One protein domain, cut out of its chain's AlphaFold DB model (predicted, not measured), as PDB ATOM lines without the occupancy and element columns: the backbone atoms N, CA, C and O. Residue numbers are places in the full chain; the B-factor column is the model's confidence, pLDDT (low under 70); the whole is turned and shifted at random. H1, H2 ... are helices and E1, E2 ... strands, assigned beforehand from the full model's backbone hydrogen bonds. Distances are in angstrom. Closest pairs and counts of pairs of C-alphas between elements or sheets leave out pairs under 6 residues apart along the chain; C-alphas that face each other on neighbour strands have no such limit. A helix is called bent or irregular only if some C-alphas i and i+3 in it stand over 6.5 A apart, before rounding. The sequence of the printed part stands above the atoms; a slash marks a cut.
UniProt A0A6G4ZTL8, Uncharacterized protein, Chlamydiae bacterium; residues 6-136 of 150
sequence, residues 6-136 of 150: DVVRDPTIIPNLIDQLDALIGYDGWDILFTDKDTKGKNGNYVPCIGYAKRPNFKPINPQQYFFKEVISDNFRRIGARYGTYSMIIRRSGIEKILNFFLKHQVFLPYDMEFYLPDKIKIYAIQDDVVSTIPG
ATOM      1  N   ASP A   6     -21.196 -32.289 -26.570       89.25
ATOM      2  CA  ASP A   6     -20.873 -31.389 -27.674       89.25
ATOM      3  C   ASP A   6     -20.953 -29.931 -27.206       89.25
ATOM      4  O   ASP A   6     -21.908 -29.544 -26.527       89.25
ATOM      5  N   VAL A   7     -19.972 -29.106 -27.569       91.44
ATOM      6  CA  VAL A   7     -19.943 -27.676 -27.224       91.44
ATOM      7  C   VAL A   7     -20.512 -26.891 -28.401       91.44
ATOM      8  O   VAL A   7     -19.827 -26.617 -29.382       91.44
ATOM      9  N   VAL A   8     -21.794 -26.538 -28.301       93.19
ATOM     10  CA  VAL A   8     -22.571 -25.936 -29.399       93.19
ATOM     11  C   VAL A   8     -22.386 -24.415 -29.463       93.19
ATOM     12  O   VAL A   8     -22.581 -23.799 -30.511       93.19
ATOM     13  N   ARG A   9     -22.014 -23.789 -28.340       93.50
ATOM     14  CA  ARG A   9     -21.727 -22.350 -28.223       93.50
ATOM     15  C   ARG A   9     -20.523 -22.125 -27.319       93.50
ATOM     16  O   ARG A   9     -20.119 -23.014 -26.579       93.50
ATOM     17  N   ASP A  10     -19.993 -20.905 -27.340       94.31
ATOM     18  CA  ASP A  10     -18.906 -20.501 -26.450       94.31
ATOM     19  C   ASP A  10     -19.289 -20.709 -24.964       94.31
ATOM     20  O   ASP A  10     -20.216 -20.053 -24.479       94.31
ATOM     21  N   PRO A  11     -18.604 -21.598 -24.218       93.00
ATOM     22  CA  PRO A  11     -18.927 -21.878 -22.821       93.00
ATOM     23  C   PRO A  11     -18.602 -20.706 -21.886       93.00
ATOM     24  O   PRO A  11     -19.101 -20.670 -20.759       93.00
ATOM     25  N   THR A  12     -17.825 -19.714 -22.334       95.31
ATOM     26  CA  THR A  12     -17.524 -18.509 -21.542       95.31
ATOM     27  C   THR A  12     -18.751 -17.630 -21.297       95.31
ATOM     28  O   THR A  12     -18.704 -16.744 -20.445       95.31
ATOM     29  N   ILE A  13     -19.883 -17.899 -21.962       96.38
ATOM     30  CA  ILE A  13     -21.151 -17.204 -21.703       96.38
ATOM     31  C   ILE A  13     -21.883 -17.728 -20.459       96.38
ATOM     32  O   ILE A  13     -22.819 -17.082 -19.992       96.38
ATOM     33  N   ILE A  14     -21.491 -18.887 -19.920       95.88
ATOM     34  CA  ILE A  14     -22.167 -19.518 -18.776       95.88
ATOM     35  C   ILE A  14     -22.190 -18.609 -17.532       95.88
ATOM     36  O   ILE A  14     -23.270 -18.457 -16.963       95.88
ATOM     37  N   PRO A  15     -21.083 -17.955 -17.116       97.12
ATOM     38  CA  PRO A  15     -21.119 -16.967 -16.037       97.12
ATOM     39  C   PRO A  15     -22.160 -15.864 -16.263       97.12
ATOM     40  O   PRO A  15     -22.961 -15.592 -15.375       97.12
ATOM     41  N   ASN A  16     -22.252 -15.320 -17.482       97.50
ATOM     42  CA  ASN A  16     -23.249 -14.296 -17.808       97.50
ATOM     43  C   ASN A  16     -24.686 -14.833 -17.703       97.50
ATOM     44  O   ASN A  16     -25.588 -14.104 -17.303       97.50
ATOM     45  N   LEU A  17     -24.922 -16.099 -18.063       97.62
ATOM     46  CA  LEU A  17     -26.230 -16.741 -17.897       97.62
ATOM     47  C   LEU A  17     -26.587 -16.919 -16.414       97.62
ATOM     48  O   LEU A  17     -27.745 -16.746 -16.041       97.62
ATOM     49  N   ILE A  18     -25.611 -17.222 -15.557       97.81
ATOM     50  CA  ILE A  18     -25.821 -17.275 -14.104       97.81
ATOM     51  C   ILE A  18     -26.219 -15.893 -13.577       97.81
ATOM     52  O   ILE A  18     -27.238 -15.782 -12.898       97.81
ATOM     53  N   ASP A  19     -25.474 -14.849 -13.944       98.00
ATOM     54  CA  ASP A  19     -25.749 -13.476 -13.505       98.00
ATOM     55  C   ASP A  19     -27.130 -12.991 -13.980       98.00
ATOM     56  O   ASP A  19     -27.872 -12.354 -13.232       98.00
ATOM     57  N   GLN A  20     -27.520 -13.336 -15.212       98.19
ATOM     58  CA  GLN A  20     -28.854 -13.030 -15.738       98.19
ATOM     59  C   GLN A  20     -29.959 -13.753 -14.967       98.19
ATOM     60  O   GLN A  20     -30.995 -13.153 -14.674       98.19
ATOM     61  N   LEU A  21     -29.762 -15.033 -14.640       98.12
ATOM     62  CA  LEU A  21     -30.737 -15.787 -13.862       98.12
ATOM     63  C   LEU A  21     -30.860 -15.207 -12.447       98.12
ATOM     64  O   LEU A  21     -31.971 -15.018 -11.958       98.12
ATOM     65  N   ASP A  22     -29.743 -14.839 -11.822       98.25
ATOM     66  CA  ASP A  22     -29.727 -14.182 -10.512       98.25
ATOM     67  C   ASP A  22     -30.463 -12.849 -10.512       98.25
ATOM     68  O   ASP A  22     -31.233 -12.576  -9.592       98.25
ATOM     69  N   ALA A  23     -30.278 -12.038 -11.552       98.12
ATOM     70  CA  ALA A  23     -31.009 -10.788 -11.711       98.12
ATOM     71  C   ALA A  23     -32.522 -11.018 -11.894       98.12
ATOM     72  O   ALA A  23     -33.326 -10.220 -11.416       98.12
ATOM     73  N   LEU A  24     -32.914 -12.108 -12.564       97.88
ATOM     74  CA  LEU A  24     -34.311 -12.399 -12.896       97.88
ATOM     75  C   LEU A  24     -35.120 -12.937 -11.707       97.88
ATOM     76  O   LEU A  24     -36.282 -12.575 -11.535       97.88
ATOM     77  N   ILE A  25     -34.534 -13.832 -10.911       97.00
ATOM     78  CA  ILE A  25     -35.252 -14.576  -9.856       97.00
ATOM     79  C   ILE A  25     -34.619 -14.455  -8.464       97.00
ATOM     80  O   ILE A  25     -35.144 -15.015  -7.498       97.00
ATOM     81  N   GLY A  26     -33.511 -13.724  -8.347       96.94
ATOM     82  CA  GLY A  26     -32.740 -13.553  -7.121       96.94
ATOM     83  C   GLY A  26     -31.677 -14.634  -6.917       96.94
ATOM     84  O   GLY A  26     -31.815 -15.778  -7.356       96.94
ATOM     85  N   TYR A  27     -30.632 -14.286  -6.165       93.81
ATOM     86  CA  TYR A  27     -29.519 -15.185  -5.838       93.81
ATOM     87  C   TYR A  27     -29.943 -16.435  -5.027       93.81
ATOM     88  O   TYR A  27     -29.353 -17.497  -5.153       93.81
ATOM     89  N   ASP A  28     -31.026 -16.398  -4.255       93.75
ATOM     90  CA  ASP A  28     -31.572 -17.614  -3.606       93.75
ATOM     91  C   ASP A  28     -32.802 -18.178  -4.354       93.75
ATOM     92  O   ASP A  28     -33.610 -18.978  -3.855       93.75
ATOM     93  N   GLY A  29     -32.973 -17.721  -5.596       96.81
ATOM     94  CA  GLY A  29     -34.098 -18.016  -6.467       96.81
ATOM     95  C   GLY A  29     -34.038 -19.386  -7.132       96.81
ATOM     96  O   GLY A  29     -35.087 -19.878  -7.542       96.81
ATOM     97  N   TRP A  30     -32.865 -20.017  -7.234       97.88
ATOM     98  CA  TRP A  30     -32.674 -21.291  -7.935       97.88
ATOM     99  C   TRP A  30     -31.673 -22.216  -7.244       97.88
ATOM    100  O   TRP A  30     -30.835 -21.777  -6.463       97.88
ATOM    101  N   ASP A  31     -31.773 -23.512  -7.543       98.25
ATOM    102  CA  ASP A  31     -30.897 -24.549  -6.994       98.25
ATOM    103  C   ASP A  31     -30.092 -25.270  -8.079       98.25
ATOM    104  O   ASP A  31     -28.923 -25.583  -7.863       98.25
ATOM    105  N   ILE A  32     -30.713 -25.529  -9.234       98.06
ATOM    106  CA  ILE A  32     -30.100 -26.216 -10.378       98.06
ATOM    107  C   ILE A  32     -30.348 -25.409 -11.652       98.06
ATOM    108  O   ILE A  32     -31.485 -25.016 -11.919       98.06
ATOM    109  N   LEU A  33     -29.294 -25.216 -12.444       97.75
ATOM    110  CA  LEU A  33     -29.347 -24.657 -13.791       97.75
ATOM    111  C   LEU A  33     -28.746 -25.654 -14.781       97.75
ATOM    112  O   LEU A  33     -27.554 -25.945 -14.729       97.75
ATOM    113  N   PHE A  34     -29.559 -26.148 -15.704       97.12
ATOM    114  CA  PHE A  34     -29.094 -26.903 -16.863       97.12
ATOM    115  C   PHE A  34     -28.582 -25.955 -17.949       97.12
ATOM    116  O   PHE A  34     -29.258 -24.983 -18.295       97.12
ATOM    117  N   THR A  35     -27.395 -26.241 -18.491       95.69
ATOM    118  CA  THR A  35     -26.774 -25.431 -19.564       95.69
ATOM    119  C   THR A  35     -27.130 -25.949 -20.960       95.69
ATOM    120  O   THR A  35     -26.409 -25.715 -21.935       95.69
ATOM    121  N   ASP A  36     -28.221 -26.696 -21.026       93.75
ATOM    122  CA  ASP A  36     -28.834 -27.288 -22.196       93.75
ATOM    123  C   ASP A  36     -30.350 -27.362 -21.985       93.75
ATOM    124  O   ASP A  36     -30.857 -27.245 -20.862       93.75
ATOM    125  N   LYS A  37     -31.096 -27.495 -23.079       92.31
ATOM    126  CA  LYS A  37     -32.554 -27.435 -23.049       92.31
ATOM    127  C   LYS A  37     -33.133 -28.690 -22.420       92.31
ATOM    128  O   LYS A  37     -33.803 -28.628 -21.395       92.31
ATOM    129  N   ASP A  38     -32.923 -29.827 -23.062       91.62
ATOM    130  CA  ASP A  38     -33.406 -31.148 -22.671       91.62
ATOM    131  C   ASP A  38     -32.385 -32.179 -23.185       91.62
ATOM    132  O   ASP A  38     -31.538 -31.880 -24.023       91.62
ATOM    133  N   THR A  39     -32.474 -33.420 -22.718       89.31
ATOM    134  CA  THR A  39     -31.634 -34.512 -23.241       89.31
ATOM    135  C   THR A  39     -32.033 -34.861 -24.669       89.31
ATOM    136  O   THR A  39     -33.227 -34.918 -24.964       89.31
ATOM    137  N   LYS A  40     -31.067 -35.115 -25.561       88.88
ATOM    138  CA  LYS A  40     -31.361 -35.546 -26.934       88.88
ATOM    139  C   LYS A  40     -31.431 -37.068 -27.028       88.88
ATOM    140  O   LYS A  40     -30.628 -37.795 -26.453       88.88
ATOM    141  N   GLY A  41     -32.419 -37.558 -27.770       85.56
ATOM    142  CA  GLY A  41     -32.536 -38.965 -28.129       85.56
ATOM    143  C   GLY A  41     -31.557 -39.357 -29.237       85.56
ATOM    144  O   GLY A  41     -30.826 -38.534 -29.784       85.56
ATOM    145  N   LYS A  42     -31.592 -40.631 -29.647       84.38
ATOM    146  CA  LYS A  42     -30.712 -41.171 -30.706       84.38
ATOM    147  C   LYS A  42     -30.840 -40.465 -32.060       84.38
ATOM    148  O   LYS A  42     -29.921 -40.522 -32.862       84.38
ATOM    149  N   ASN A  43     -31.983 -39.842 -32.323       87.25
ATOM    150  CA  ASN A  43     -32.260 -39.078 -33.538       87.25
ATOM    151  C   ASN A  43     -31.923 -37.581 -33.400       87.25
ATOM    152  O   ASN A  43     -32.259 -36.812 -34.293       87.25
ATOM    153  N   GLY A  44     -31.324 -37.156 -32.283       86.75
ATOM    154  CA  GLY A  44     -30.998 -35.756 -32.006       86.75
ATOM    155  C   GLY A  44     -32.166 -34.903 -31.505       86.75
ATOM    156  O   GLY A  44     -31.954 -33.748 -31.142       86.75
ATOM    157  N   ASN A  45     -33.384 -35.449 -31.430       91.00
ATOM    158  CA  ASN A  45     -34.546 -34.713 -30.932       91.00
ATOM    159  C   ASN A  45     -34.540 -34.629 -29.404       91.00
ATOM    160  O   ASN A  45     -34.209 -35.604 -28.728       91.00
ATOM    161  N   TYR A  46     -34.978 -33.494 -28.859       91.25
ATOM    162  CA  TYR A  46     -35.154 -33.319 -27.418       91.25
ATOM    163  C   TYR A  46     -36.209 -34.278 -26.856       91.25
ATOM    164  O   TYR A  46     -37.311 -34.404 -27.393       91.25
ATOM    165  N   VAL A  47     -35.881 -34.913 -25.736       90.06
ATOM    166  CA  VAL A  47     -36.741 -35.846 -25.013       90.06
ATOM    167  C   VAL A  47     -37.151 -35.192 -23.694       90.06
ATOM    168  O   VAL A  47     -36.331 -35.095 -22.776       90.06
ATOM    169  N   PRO A  48     -38.405 -34.721 -23.567       88.50
ATOM    170  CA  PRO A  48     -38.885 -34.174 -22.310       88.50
ATOM    171  C   PRO A  48     -38.986 -35.277 -21.251       88.50
ATOM    172  O   PRO A  48     -39.368 -36.408 -21.552       88.50
ATOM    173  N   CYS A  49     -38.709 -34.928 -19.994       88.50
ATOM    174  CA  CYS A  49     -39.029 -35.805 -18.875       88.50
ATOM    175  C   CYS A  49     -40.552 -35.912 -18.727       88.50
ATOM    176  O   CYS A  49     -41.222 -34.896 -18.589       88.50
ATOM    177  N   ILE A  50     -41.103 -37.124 -18.808       84.44
ATOM    178  CA  ILE A  50     -42.558 -37.373 -18.706       84.44
ATOM    179  C   ILE A  50     -42.901 -38.492 -17.722       84.44
ATOM    180  O   ILE A  50     -44.062 -38.868 -17.570       84.44
ATOM    181  N   GLY A  51     -41.894 -39.071 -17.078       81.69
ATOM    182  CA  GLY A  51     -42.050 -40.273 -16.279       81.69
ATOM    183  C   GLY A  51     -41.052 -40.322 -15.144       81.69
ATOM    184  O   GLY A  51     -40.011 -39.672 -15.184       81.69
ATOM    185  N   TYR A  52     -41.391 -41.126 -14.145       83.06
ATOM    186  CA  TYR A  52     -40.620 -41.284 -12.926       83.06
ATOM    187  C   TYR A  52     -40.593 -42.738 -12.487       83.06
ATOM    188  O   TYR A  52     -41.542 -43.494 -12.715       83.06
ATOM    189  N   ALA A  53     -39.508 -43.121 -11.824       83.44
ATOM    190  CA  ALA A  53     -39.421 -44.403 -11.152       83.44
ATOM    191  C   ALA A  53     -40.053 -44.305  -9.756       83.44
ATOM    192  O   ALA A  53     -39.889 -43.319  -9.035       83.44
ATOM    193  N   LYS A  54     -40.808 -45.337  -9.368       82.44
ATOM    194  CA  LYS A  54     -41.382 -45.419  -8.021       82.44
ATOM    195  C   LYS A  54     -40.293 -45.765  -7.011       82.44
ATOM    196  O   LYS A  54     -39.492 -46.667  -7.240       82.44
ATOM    197  N   ARG A  55     -40.348 -45.107  -5.856       85.44
ATOM    198  CA  ARG A  55     -39.447 -45.314  -4.722       85.44
ATOM    199  C   ARG A  55     -40.251 -45.767  -3.495       85.44
ATOM    200  O   ARG A  55     -41.161 -45.047  -3.093       85.44
ATOM    201  N   PRO A  56     -39.978 -46.936  -2.891       86.25
ATOM    202  CA  PRO A  56     -40.821 -47.484  -1.819       86.25
ATOM    203  C   PRO A  56     -40.875 -46.629  -0.544       86.25
ATOM    204  O   PRO A  56     -41.903 -46.556   0.120       86.25
ATOM    205  N   ASN A  57     -39.765 -45.977  -0.204       87.00
ATOM    206  CA  ASN A  57     -39.531 -45.244   1.046       87.00
ATOM    207  C   ASN A  57     -39.557 -43.715   0.868       87.00
ATOM    208  O   ASN A  57     -39.053 -42.971   1.713       87.00
ATOM    209  N   PHE A  58     -40.112 -43.231  -0.242       83.62
ATOM    210  CA  PHE A  58     -40.338 -41.812  -0.472       83.62
ATOM    211  C   PHE A  58     -41.547 -41.621  -1.382       83.62
ATOM    212  O   PHE A  58     -41.661 -42.250  -2.429       83.62
ATOM    213  N   LYS A  59     -42.456 -40.739  -0.975       73.75
ATOM    214  CA  LYS A  59     -43.596 -40.326  -1.789       73.75
ATOM    215  C   LYS A  59     -43.380 -38.868  -2.200       73.75
ATOM    216  O   LYS A  59     -43.818 -37.993  -1.458       73.75
ATOM    217  N   PRO A  60     -42.743 -38.584  -3.347       64.75
ATOM    218  CA  PRO A  60     -42.851 -37.261  -3.932       64.75
ATOM    219  C   PRO A  60     -44.267 -37.100  -4.486       64.75
ATOM    220  O   PRO A  60     -44.733 -37.891  -5.310       64.75
ATOM    221  N   ILE A  61     -44.963 -36.093  -3.969       66.94
ATOM    222  CA  ILE A  61     -46.325 -35.713  -4.337       66.94
ATOM    223  C   ILE A  61     -46.233 -34.810  -5.569       66.94
ATOM    224  O   ILE A  61     -45.474 -33.849  -5.551       66.94
ATOM    225  N   ASN A  62     -47.065 -35.108  -6.573       72.88
ATOM    226  CA  ASN A  62     -47.354 -34.335  -7.791       72.88
ATOM    227  C   ASN A  62     -46.700 -34.868  -9.088       72.88
ATOM    228  O   ASN A  62     -45.703 -34.315  -9.552       72.88
ATOM    229  N   PRO A  63     -47.297 -35.885  -9.750       79.50
ATOM    230  CA  PRO A  63     -46.953 -36.274 -11.125       79.50
ATOM    231  C   PRO A  63     -46.853 -35.098 -12.111       79.50
ATOM    232  O   PRO A  63     -46.124 -35.169 -13.094       79.50
ATOM    233  N   GLN A  64     -47.549 -33.998 -11.839       84.38
ATOM    234  CA  GLN A  64     -47.535 -32.796 -12.653       84.38
ATOM    235  C   GLN A  64     -46.171 -32.088 -12.628       84.38
ATOM    236  O   GLN A  64     -45.873 -31.363 -13.572       84.38
ATOM    237  N   GLN A  65     -45.310 -32.330 -11.629       86.44
ATOM    238  CA  GLN A  65     -43.937 -31.808 -11.604       86.44
ATOM    239  C   GLN A  65     -43.147 -32.237 -12.849       86.44
ATOM    240  O   GLN A  65     -42.430 -31.427 -13.425       86.44
ATOM    241  N   TYR A  66     -43.314 -33.474 -13.316       86.31
ATOM    242  CA  TYR A  66     -42.588 -33.970 -14.492       86.31
ATOM    243  C   TYR A  66     -43.008 -33.252 -15.778       86.31
ATOM    244  O   TYR A  66     -42.192 -33.029 -16.662       86.31
ATOM    245  N   PHE A  67     -44.263 -32.806 -15.849       87.19
ATOM    246  CA  PHE A  67     -44.793 -32.052 -16.985       87.19
ATOM    247  C   PHE A  67     -44.606 -30.536 -16.845       87.19
ATOM    248  O   PHE A  67     -44.852 -29.800 -17.800       87.19
ATOM    249  N   PHE A  68     -44.181 -30.055 -15.673       91.19
ATOM    250  CA  PHE A  68     -44.071 -28.631 -15.396       91.19
ATOM    251  C   PHE A  68     -42.928 -28.001 -16.197       91.19
ATOM    252  O   PHE A  68     -41.754 -28.343 -16.011       91.19
ATOM    253  N   LYS A  69     -43.293 -27.055 -17.066       93.19
ATOM    254  CA  LYS A  69     -42.391 -26.209 -17.849       93.19
ATOM    255  C   LYS A  69     -43.006 -24.819 -17.969       93.19
ATOM    256  O   LYS A  69     -44.130 -24.687 -18.444       93.19
ATOM    257  N   GLU A  70     -42.265 -23.799 -17.569       96.12
ATOM    258  CA  GLU A  70     -42.692 -22.400 -17.621       96.12
ATOM    259  C   GLU A  70     -41.559 -21.560 -18.206       96.12
ATOM    260  O   GLU A  70     -40.453 -21.546 -17.668       96.12
ATOM    261  N   VAL A  71     -41.808 -20.879 -19.324       97.31
ATOM    262  CA  VAL A  71     -40.855 -19.908 -19.874       97.31
ATOM    263  C   VAL A  71     -40.898 -18.659 -19.001       97.31
ATOM    264  O   VAL A  71     -41.966 -18.090 -18.808       97.31
ATOM    265  N   ILE A  72     -39.743 -18.245 -18.478       97.31
ATOM    266  CA  ILE A  72     -39.636 -17.079 -17.583       97.31
ATOM    267  C   ILE A  72     -38.900 -15.904 -18.236       97.31
ATOM    268  O   ILE A  72     -38.968 -14.785 -17.743       97.31
ATOM    269  N   SER A  73     -38.166 -16.161 -19.321       97.00
ATOM    270  CA  SER A  73     -37.507 -15.165 -20.174       97.00
ATOM    271  C   SER A  73     -37.049 -15.830 -21.472       97.00
ATOM    272  O   SER A  73     -37.089 -17.055 -21.578       97.00
ATOM    273  N   ASP A  74     -36.529 -15.054 -22.420       96.12
ATOM    274  CA  ASP A  74     -35.986 -15.577 -23.682       96.12
ATOM    275  C   ASP A  74     -34.895 -16.637 -23.465       96.12
ATOM    276  O   ASP A  74     -34.860 -17.646 -24.163       96.12
ATOM    277  N   ASN A  75     -34.065 -16.476 -22.432       97.19
ATOM    278  CA  ASN A  75     -32.959 -17.395 -22.165       97.19
ATOM    279  C   ASN A  75     -33.325 -18.550 -21.234       97.19
ATOM    280  O   ASN A  75     -32.654 -19.579 -21.277       97.19
ATOM    281  N   PHE A  76     -34.367 -18.418 -20.405       98.31
ATOM    282  CA  PHE A  76     -34.619 -19.357 -19.310       98.31
ATOM    283  C   PHE A  76     -36.041 -19.900 -19.280       98.31
ATOM    284  O   PHE A  76     -37.032 -19.202 -19.507       98.31
ATOM    285  N   ARG A  77     -36.134 -21.156 -18.853       97.44
ATOM    286  CA  ARG A  77     -37.381 -21.790 -18.436       97.44
ATOM    287  C   ARG A  77     -37.202 -22.474 -17.089       97.44
ATOM    288  O   ARG A  77     -36.160 -23.067 -16.811       97.44
ATOM    289  N   ARG A  78     -38.237 -22.426 -16.263       97.19
ATOM    290  CA  ARG A  78     -38.350 -23.226 -15.049       97.19
ATOM    291  C   ARG A  78     -38.904 -24.597 -15.414       97.19
ATOM    292  O   ARG A  78     -39.837 -24.698 -16.211       97.19
ATOM    293  N   ILE A  79     -38.341 -25.646 -14.830       95.69
ATOM    294  CA  ILE A  79     -38.767 -27.030 -15.059       95.69
ATOM    295  C   ILE A  79     -38.957 -27.752 -13.728       95.69
ATOM    296  O   ILE A  79     -38.406 -27.344 -12.708       95.69
ATOM    297  N   GLY A  80     -39.761 -28.814 -13.718       93.31
ATOM    298  CA  GLY A  80     -39.920 -29.643 -12.522       93.31
ATOM    299  C   GLY A  80     -39.023 -30.881 -12.504       93.31
ATOM    300  O   GLY A  80     -38.662 -31.344 -11.425       93.31
ATOM    301  N   ALA A  81     -38.633 -31.402 -13.670       92.31
ATOM    302  CA  ALA A  81     -37.705 -32.522 -13.805       92.31
ATOM    303  C   ALA A  81     -37.052 -32.539 -15.198       92.31
ATOM    304  O   ALA A  81     -37.575 -31.955 -16.151       92.31
ATOM    305  N   ARG A  82     -35.930 -33.254 -15.319       91.75
ATOM    306  CA  ARG A  82     -35.215 -33.523 -16.575       91.75
ATOM    307  C   ARG A  82     -34.585 -34.916 -16.501       91.75
ATOM    308  O   ARG A  82     -34.188 -35.329 -15.419       91.75
ATOM    309  N   TYR A  83     -34.487 -35.620 -17.628       89.12
ATOM    310  CA  TYR A  83     -33.646 -36.815 -17.722       89.12
ATOM    311  C   TYR A  83     -32.173 -36.444 -17.839       89.12
ATOM    312  O   TYR A  83     -31.845 -35.559 -18.629       89.12
ATOM    313  N   GLY A  84     -31.306 -37.193 -17.159       87.94
ATOM    314  CA  GLY A  84     -29.857 -37.069 -17.278       87.94
ATOM    315  C   GLY A  84     -29.267 -35.827 -16.609       87.94
ATOM    316  O   GLY A  84     -29.956 -34.857 -16.285       87.94
ATOM    317  N   THR A  85     -27.953 -35.878 -16.416       89.31
ATOM    318  CA  THR A  85     -27.167 -34.882 -15.673       89.31
ATOM    319  C   THR A  85     -25.962 -34.361 -16.457       89.31
ATOM    320  O   THR A  85     -25.050 -33.776 -15.873       89.31
ATOM    321  N   TYR A  86     -26.004 -34.503 -17.786       88.06
ATOM    322  CA  TYR A  86     -24.900 -34.229 -18.709       88.06
ATOM    323  C   TYR A  86     -24.262 -32.855 -18.519       88.06
ATOM    324  O   TYR A  86     -23.040 -32.735 -18.440       88.06
ATOM    325  N   SER A  87     -25.072 -31.798 -18.399       90.50
ATOM    326  CA  SER A  87     -24.550 -30.458 -18.157       90.50
ATOM    327  C   SER A  87     -25.452 -29.622 -17.262       90.50
ATOM    328  O   SER A  87     -26.505 -29.130 -17.668       90.50
ATOM    329  N   MET A  88     -25.017 -29.440 -16.018       95.25
ATOM    330  CA  MET A  88     -25.718 -28.628 -15.035       95.25
ATOM    331  C   MET A  88     -24.764 -27.955 -14.057       95.25
ATOM    332  O   MET A  88     -23.638 -28.402 -13.832       95.25
ATOM    333  N   ILE A  89     -25.279 -26.907 -13.434       96.62
ATOM    334  CA  ILE A  89     -24.682 -26.174 -12.330       96.62
ATOM    335  C   ILE A  89     -25.618 -26.331 -11.144       96.62
ATOM    336  O   ILE A  89     -26.826 -26.141 -11.275       96.62
ATOM    337  N   ILE A  90     -25.061 -26.670  -9.986       97.62
ATOM    338  CA  ILE A  90     -25.822 -26.801  -8.747       97.62
ATOM    339  C   ILE A  90     -25.295 -25.771  -7.759       97.62
ATOM    340  O   ILE A  90     -24.096 -25.724  -7.472       97.62
ATOM    341  N   ARG A  91     -26.192 -24.954  -7.210       97.00
ATOM    342  CA  ARG A  91     -25.855 -24.068  -6.096       97.00
ATOM    343  C   ARG A  91     -25.598 -24.858  -4.826       97.00
ATOM    344  O   ARG A  91     -26.111 -25.957  -4.639       97.00
ATOM    345  N   ARG A  92     -24.881 -24.243  -3.883       96.88
ATOM    346  CA  ARG A  92     -24.676 -24.821  -2.545       96.88
ATOM    347  C   ARG A  92     -26.003 -25.150  -1.848       96.88
ATOM    348  O   ARG A  92     -26.096 -26.213  -1.248       96.88
ATOM    349  N   SER A  93     -27.031 -24.311  -2.007       96.38
ATOM    350  CA  SER A  93     -28.390 -24.578  -1.506       96.38
ATOM    351  C   SER A  93     -29.012 -25.832  -2.128       96.38
ATOM    352  O   SER A  93     -29.640 -26.629  -1.434       96.38
ATOM    353  N   GLY A  94     -28.816 -26.036  -3.434       97.44
ATOM    354  CA  GLY A  94     -29.260 -27.231  -4.144       97.44
ATOM    355  C   GLY A  94     -28.532 -28.479  -3.663       97.44
ATOM    356  O   GLY A  94     -29.176 -29.476  -3.346       97.44
ATOM    357  N   ILE A  95     -27.206 -28.398  -3.526       97.62
ATOM    358  CA  ILE A  95     -26.372 -29.478  -2.982       97.62
ATOM    359  C   ILE A  95     -26.857 -29.864  -1.582       97.62
ATOM    360  O   ILE A  95     -27.067 -31.042  -1.316       97.62
ATOM    361  N   GLU A  96     -27.092 -28.891  -0.701       97.69
ATOM    362  CA  GLU A  96     -27.591 -29.136   0.653       97.69
ATOM    363  C   GLU A  96     -28.954 -29.845   0.651       97.69
ATOM    364  O   GLU A  96     -29.127 -30.844   1.348       97.69
ATOM    365  N   LYS A  97     -29.913 -29.390  -0.164       97.19
ATOM    366  CA  LYS A  97     -31.235 -30.034  -0.289       97.19
ATOM    367  C   LYS A  97     -31.123 -31.483  -0.759       97.19
ATOM    368  O   LYS A  97     -31.772 -32.362  -0.189       97.19
ATOM    369  N   ILE A  98     -30.296 -31.732  -1.773       97.06
ATOM    370  CA  ILE A  98     -30.053 -33.066  -2.334       97.06
ATOM    371  C   ILE A  98     -29.372 -33.975  -1.301       97.06
ATOM    372  O   ILE A  98     -29.805 -35.106  -1.088       97.06
ATOM    373  N   LEU A  99     -28.347 -33.480  -0.604       97.25
ATOM    374  CA  LEU A  99     -27.657 -34.236   0.441       97.25
ATOM    375  C   LEU A  99     -28.586 -34.559   1.611       97.25
ATOM    376  O   LEU A  99     -28.648 -35.708   2.038       97.25
ATOM    377  N   ASN A 100     -29.359 -33.585   2.094       97.19
ATOM    378  CA  ASN A 100     -30.332 -33.793   3.167       97.19
ATOM    379  C   ASN A 100     -31.392 -34.828   2.776       97.19
ATOM    380  O   ASN A 100     -31.784 -35.661   3.599       97.19
ATOM    381  N   PHE A 101     -31.826 -34.815   1.514       95.62
ATOM    382  CA  PHE A 101     -32.709 -35.840   0.979       95.62
ATOM    383  C   PHE A 101     -32.066 -37.227   1.065       95.62
ATOM    384  O   PHE A 101     -32.654 -38.121   1.674       95.62
ATOM    385  N   PHE A 102     -30.846 -37.410   0.551       96.19
ATOM    386  CA  PHE A 102     -30.166 -38.707   0.593       96.19
ATOM    387  C   PHE A 102     -29.793 -39.167   2.003       96.19
ATOM    388  O   PHE A 102     -29.861 -40.358   2.282       96.19
ATOM    389  N   LEU A 103     -29.463 -38.266   2.926       96.12
ATOM    390  CA  LEU A 103     -29.207 -38.631   4.323       96.12
ATOM    391  C   LEU A 103     -30.465 -39.174   5.007       96.12
ATOM    392  O   LEU A 103     -30.399 -40.138   5.765       96.12
ATOM    393  N   LYS A 104     -31.626 -38.581   4.714       95.31
ATOM    394  CA  LYS A 104     -32.911 -39.002   5.280       95.31
ATOM    395  C   LYS A 104     -33.445 -40.275   4.635       95.31
ATOM    396  O   LYS A 104     -34.030 -41.124   5.304       95.31
ATOM    397  N   HIS A 105     -33.307 -40.371   3.321       93.94
ATOM    398  CA  HIS A 105     -34.006 -41.361   2.521       93.94
ATOM    399  C   HIS A 105     -33.096 -42.477   2.004       93.94
ATOM    400  O   HIS A 105     -33.630 -43.482   1.537       93.94
ATOM    401  N   GLN A 106     -31.773 -42.341   2.130       94.25
ATOM    402  CA  GLN A 106     -30.738 -43.153   1.473       94.25
ATOM    403  C   GLN A 106     -30.771 -42.996  -0.054       94.25
ATOM    404  O   GLN A 106     -31.721 -42.454  -0.609       94.25
ATOM    405  N   VAL A 107     -29.733 -43.434  -0.756       93.00
ATOM    406  CA  VAL A 107     -29.775 -43.533  -2.226       93.00
ATOM    407  C   VAL A 107     -30.565 -44.792  -2.588       93.00
ATOM    408  O   VAL A 107     -30.339 -45.840  -1.982       93.00
ATOM    409  N   PHE A 108     -31.511 -44.704  -3.527       93.25
ATOM    410  CA  PHE A 108     -32.309 -45.867  -3.960       93.25
ATOM    411  C   PHE A 108     -32.360 -46.019  -5.480       93.25
ATOM    412  O   PHE A 108     -32.325 -47.141  -5.983       93.25
ATOM    413  N   LEU A 109     -32.440 -44.908  -6.210       91.38
ATOM    414  CA  LEU A 109     -32.368 -44.875  -7.668       91.38
ATOM    415  C   LEU A 109     -31.053 -44.206  -8.095       91.38
ATOM    416  O   LEU A 109     -30.359 -43.612  -7.268       91.38
ATOM    417  N   PRO A 110     -30.688 -44.294  -9.381       91.19
ATOM    418  CA  PRO A 110     -29.621 -43.473  -9.933       91.19
ATOM    419  C   PRO A 110     -29.812 -41.986  -9.603       91.19
ATOM    420  O   PRO A 110     -30.935 -41.483  -9.548       91.19
ATOM    421  N   TYR A 111     -28.703 -41.279  -9.382       91.00
ATOM    422  CA  TYR A 111     -28.700 -39.874  -8.964       91.00
ATOM    423  C   TYR A 111     -29.526 -38.968  -9.895       91.00
ATOM    424  O   TYR A 111     -30.280 -38.113  -9.425       91.00
ATOM    425  N   ASP A 112     -29.438 -39.201 -11.206       89.00
ATOM    426  CA  ASP A 112     -30.168 -38.487 -12.258       89.00
ATOM    427  C   ASP A 112     -31.693 -38.715 -12.226       89.00
ATOM    428  O   ASP A 112     -32.449 -37.988 -12.869       89.00
ATOM    429  N   MET A 113     -32.160 -39.684 -11.434       89.75
ATOM    430  CA  MET A 113     -33.572 -39.948 -11.150       89.75
ATOM    431  C   MET A 113     -34.020 -39.453  -9.766       89.75
ATOM    432  O   MET A 113     -35.202 -39.572  -9.429       89.75
ATOM    433  N   GLU A 114     -33.107 -38.921  -8.943       91.44
ATOM    434  CA  GLU A 114     -33.405 -38.509  -7.564       91.44
ATOM    435  C   GLU A 114     -33.116 -37.030  -7.264       91.44
ATOM    436  O   GLU A 114     -33.709 -36.487  -6.335       91.44
ATOM    437  N   PHE A 115     -32.279 -36.326  -8.037       92.31
ATOM    438  CA  PHE A 115     -31.904 -34.936  -7.712       92.31
ATOM    439  C   PHE A 115     -33.077 -33.943  -7.710       92.31
ATOM    440  O   PHE A 115     -32.987 -32.898  -7.074       92.31
ATOM    441  N   TYR A 116     -34.170 -34.236  -8.421       92.00
ATOM    442  CA  TYR A 116     -35.362 -33.381  -8.493       92.00
ATOM    443  C   TYR A 116     -36.411 -33.706  -7.413       92.00
ATOM    444  O   TYR A 116     -37.467 -33.076  -7.363       92.00
ATOM    445  N   LEU A 117     -36.145 -34.706  -6.570       92.12
ATOM    446  CA  LEU A 117     -37.035 -35.176  -5.510       92.12
ATOM    447  C   LEU A 117     -37.050 -34.349  -4.213       92.12
ATOM    448  O   LEU A 117     -38.097 -34.359  -3.561       92.12
ATOM    449  N   PRO A 118     -35.965 -33.670  -3.784       92.75
ATOM    450  CA  PRO A 118     -36.003 -32.855  -2.577       92.75
ATOM    451  C   PRO A 118     -37.115 -31.802  -2.635       92.75
ATOM    452  O   PRO A 118     -37.290 -31.112  -3.643       92.75
ATOM    453  N   ASP A 119     -37.847 -31.636  -1.531       87.81
ATOM    454  CA  ASP A 119     -38.932 -30.658  -1.459       87.81
ATOM    455  C   ASP A 119     -38.432 -29.246  -1.794       87.81
ATOM    456  O   ASP A 119     -37.408 -28.781  -1.283       87.81
ATOM    457  N   LYS A 120     -39.208 -28.529  -2.617       89.94
ATOM    458  CA  LYS A 120     -38.938 -27.135  -3.018       89.94
ATOM    459  C   LYS A 120     -37.594 -26.942  -3.735       89.94
ATOM    460  O   LYS A 120     -37.063 -25.826  -3.722       89.94
ATOM    461  N   ILE A 121     -37.045 -27.985  -4.356       95.19
ATOM    462  CA  ILE A 121     -35.930 -27.812  -5.282       95.19
ATOM    463  C   ILE A 121     -36.391 -26.996  -6.494       95.19
ATOM    464  O   ILE A 121     -37.461 -27.229  -7.062       95.19
ATOM    465  N   LYS A 122     -35.618 -25.973  -6.850       96.44
ATOM    466  CA  LYS A 122     -35.946 -25.032  -7.920       96.44
ATOM    467  C   LYS A 122     -35.002 -25.258  -9.093       96.44
ATOM    468  O   LYS A 122     -33.803 -24.987  -8.999       96.44
ATOM    469  N   ILE A 123     -35.556 -25.761 -10.188       97.38
ATOM    470  CA  ILE A 123     -34.792 -26.237 -11.339       97.38
ATOM    471  C   ILE A 123     -35.092 -25.353 -12.545       97.38
ATOM    472  O   ILE A 123     -36.252 -25.076 -12.864       97.38
ATOM    473  N   TYR A 124     -34.031 -24.929 -13.219       97.81
ATOM    474  CA  TYR A 124     -34.081 -24.102 -14.414       97.81
ATOM    475  C   TYR A 124     -33.235 -24.729 -15.514       97.81
ATOM    476  O   TYR A 124     -32.292 -25.475 -15.257       97.81
ATOM    477  N   ALA A 125     -33.591 -24.426 -16.752       97.44
ATOM    478  CA  ALA A 125     -32.838 -24.797 -17.935       97.44
ATOM    479  C   ALA A 125     -32.773 -23.599 -18.874       97.44
ATOM    480  O   ALA A 125     -33.710 -22.789 -18.920       97.44
ATOM    481  N   ILE A 126     -31.691 -23.505 -19.633       96.94
ATOM    482  CA  ILE A 126     -31.618 -22.538 -20.721       96.94
ATOM    483  C   ILE A 126     -32.480 -22.989 -21.907       96.94
ATOM    484  O   ILE A 126     -32.802 -24.170 -22.048       96.94
ATOM    485  N   GLN A 127     -32.901 -22.051 -22.753       95.00
ATOM    486  CA  GLN A 127     -33.722 -22.371 -23.926       95.00
ATOM    487  C   GLN A 127     -32.906 -22.845 -25.135       95.00
ATOM    488  O   GLN A 127     -33.428 -23.644 -25.924       95.00
ATOM    489  N   ASP A 128     -31.645 -22.406 -25.220       93.94
ATOM    490  CA  ASP A 128     -30.708 -22.688 -26.308       93.94
ATOM    491  C   ASP A 128     -29.404 -23.281 -25.771       93.94
ATOM    492  O   ASP A 128     -28.682 -22.616 -25.029       93.94
ATOM    493  N   ASP A 129     -29.093 -24.509 -26.187       93.62
ATOM    494  CA  ASP A 129     -27.929 -25.284 -25.748       93.62
ATOM    495  C   ASP A 129     -26.611 -24.494 -25.852       93.62
ATOM    496  O   ASP A 129     -26.242 -24.014 -26.925       93.62
ATOM    497  N   VAL A 130     -25.868 -24.409 -24.744       93.38
ATOM    498  CA  VAL A 130     -24.439 -24.042 -24.764       93.38
ATOM    499  C   VAL A 130     -23.599 -25.289 -24.968       93.38
ATOM    500  O   VAL A 130     -22.674 -25.324 -25.775       93.38
ATOM    501  N   VAL A 131     -23.988 -26.331 -24.249       91.00
ATOM    502  CA  VAL A 131     -23.473 -27.684 -24.363       91.00
ATOM    503  C   VAL A 131     -24.654 -28.592 -24.669       91.00
ATOM    504  O   VAL A 131     -25.782 -28.249 -24.344       91.00
ATOM    505  N   SER A 132     -24.437 -29.717 -25.332       88.56
ATOM    506  CA  SER A 132     -25.499 -30.663 -25.647       88.56
ATOM    507  C   SER A 132     -25.001 -32.096 -25.582       88.56
ATOM    508  O   SER A 132     -23.813 -32.358 -25.700       88.56
ATOM    509  N   THR A 133     -25.912 -33.047 -25.426       86.06
ATOM    510  CA  THR A 133     -25.585 -34.473 -25.538       86.06
ATOM    511  C   THR A 133     -25.322 -34.844 -26.992       86.06
ATOM    512  O   THR A 133     -26.161 -34.534 -27.848       86.06
ATOM    513  N   ILE A 134     -24.228 -35.555 -27.279       83.50
ATOM    514  CA  ILE A 134     -23.952 -36.066 -28.628       83.50
ATOM    515  C   ILE A 134     -24.953 -37.196 -28.950       83.50
ATOM    516  O   ILE A 134     -24.988 -38.215 -28.260       83.50
ATOM    517  N   PRO A 135     -25.787 -37.081 -30.001       82.25
ATOM    518  CA  PRO A 135     -26.750 -38.127 -30.325       82.25
ATOM    519  C   PRO A 135     -26.066 -39.452 -30.676       82.25
ATOM    520  O   PRO A 135     -25.200 -39.513 -31.546       82.25
ATOM    521  N   GLY A 136     -26.499 -40.540 -30.038       70.31
ATOM    522  CA  GLY A 136     -26.006 -41.881 -30.354       70.31
ATOM    523  C   GLY A 136     -24.636 -42.222 -29.767       70.31
ATOM    524  O   GLY A 136     -24.102 -43.278 -30.119       70.31
TER     525      GLY A 136
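This is residues 6 to 136 of the 150 residues of an uncharacterized protein of Chlamydiae bacterium (UniProt A0A6G4ZTL8). A small twisted sheet of five short strands, E2, E3, E5, E1 and E4, makes the middle, with the two longer helices H1 and H3 each only grazing it and long loops making much of the rest. The tiny helix H2 comes just before edge strand E2, and E6 pairs with no named strand. The printed part has 131 residues with three named helices and six named strands, in the order H1, E1, H2, E2, E3, E4, H3, E5, E6. The sheet is mixed, and the class is mixed, helices and strands, with under half of the residues in named elements. The whole is compact, with a radius of gyration of the C-alphas of 14.6 A and spans of 42 by 36 by 22 A.

In the sheet, E5, residues 123 to 126, and E1, residues 32 to 34, are parallel neighbours at 25 degrees, with N 34 and O 124 2.8 A apart, within hydrogen-bond range. E3, residues 76 to 79, is antiparallel to E5 at 144 degrees, with N 77 and O 125 at 2.9 A. E2, residues 69 to 71, is an edge strand and forms a hairpin with E3, with N 78 and O 70 at 2.8 A. E4, residues 88 to 90, is the other edge strand, antiparallel to E1 at 167 degrees, with N 89 and O 33 at 2.8 A. From edge to edge the strands' lines turn by 88 degrees. The split strand-helix-strand unit, two strands running the same way in one sheet but not neighbours, with a helix between them along the chain, is E1, H2, residues 64 to 67, and E2; E3 and E5 lie between its strands, and its crossover is right-handed. H1, residues 11 to 25, only grazes the sheet with residues 14 to 24; its closest C-alphas to E3 are those of Leu 21 and Phe 76, 7.6 A apart. H3, residues 92 to 105, only grazes it with residues 92 to 98; the C-alphas of Ile 32 and Gly 94, the closest of E1 and H3, are 6.4 A apart. H1 and H3 are apart. H2 is not on the sheet. Every O i to N i+4 pair is within hydrogen-bond range in H3, 9 of 11 are in H1, and H2 is too short for such a pair.

H1 begins at C-alpha 11 (-18.927, -21.878, -22.821) and is 22.1 A long; it is only just irregular, with C-alphas 12 and 15 6.8 A apart. H3 is 19.7 A long and ends at C-alpha 105 (-34.006, -41.361, 2.521). E5 is 10.6 A long and E3 9.7 A. E6, residues 131 to 133, ends at C-alpha 133 (-25.585, -34.473, -25.538), and its residues 131 to 132 pair antiparallel with residues 6 to 7.

The two C-alphas farthest apart, those of Asp 10 and Pro 56, are 42.6 A apart. The printed part has no cut. The long links are E1 to H2, residues 35 to 63, and H3 to E5, residues 106 to 122; in the first, residues 39 to 40 pair antiparallel with residues 46 to 47. The mean pLDDT of the printed part is 91.9, and residues 60 to 61 are under 70.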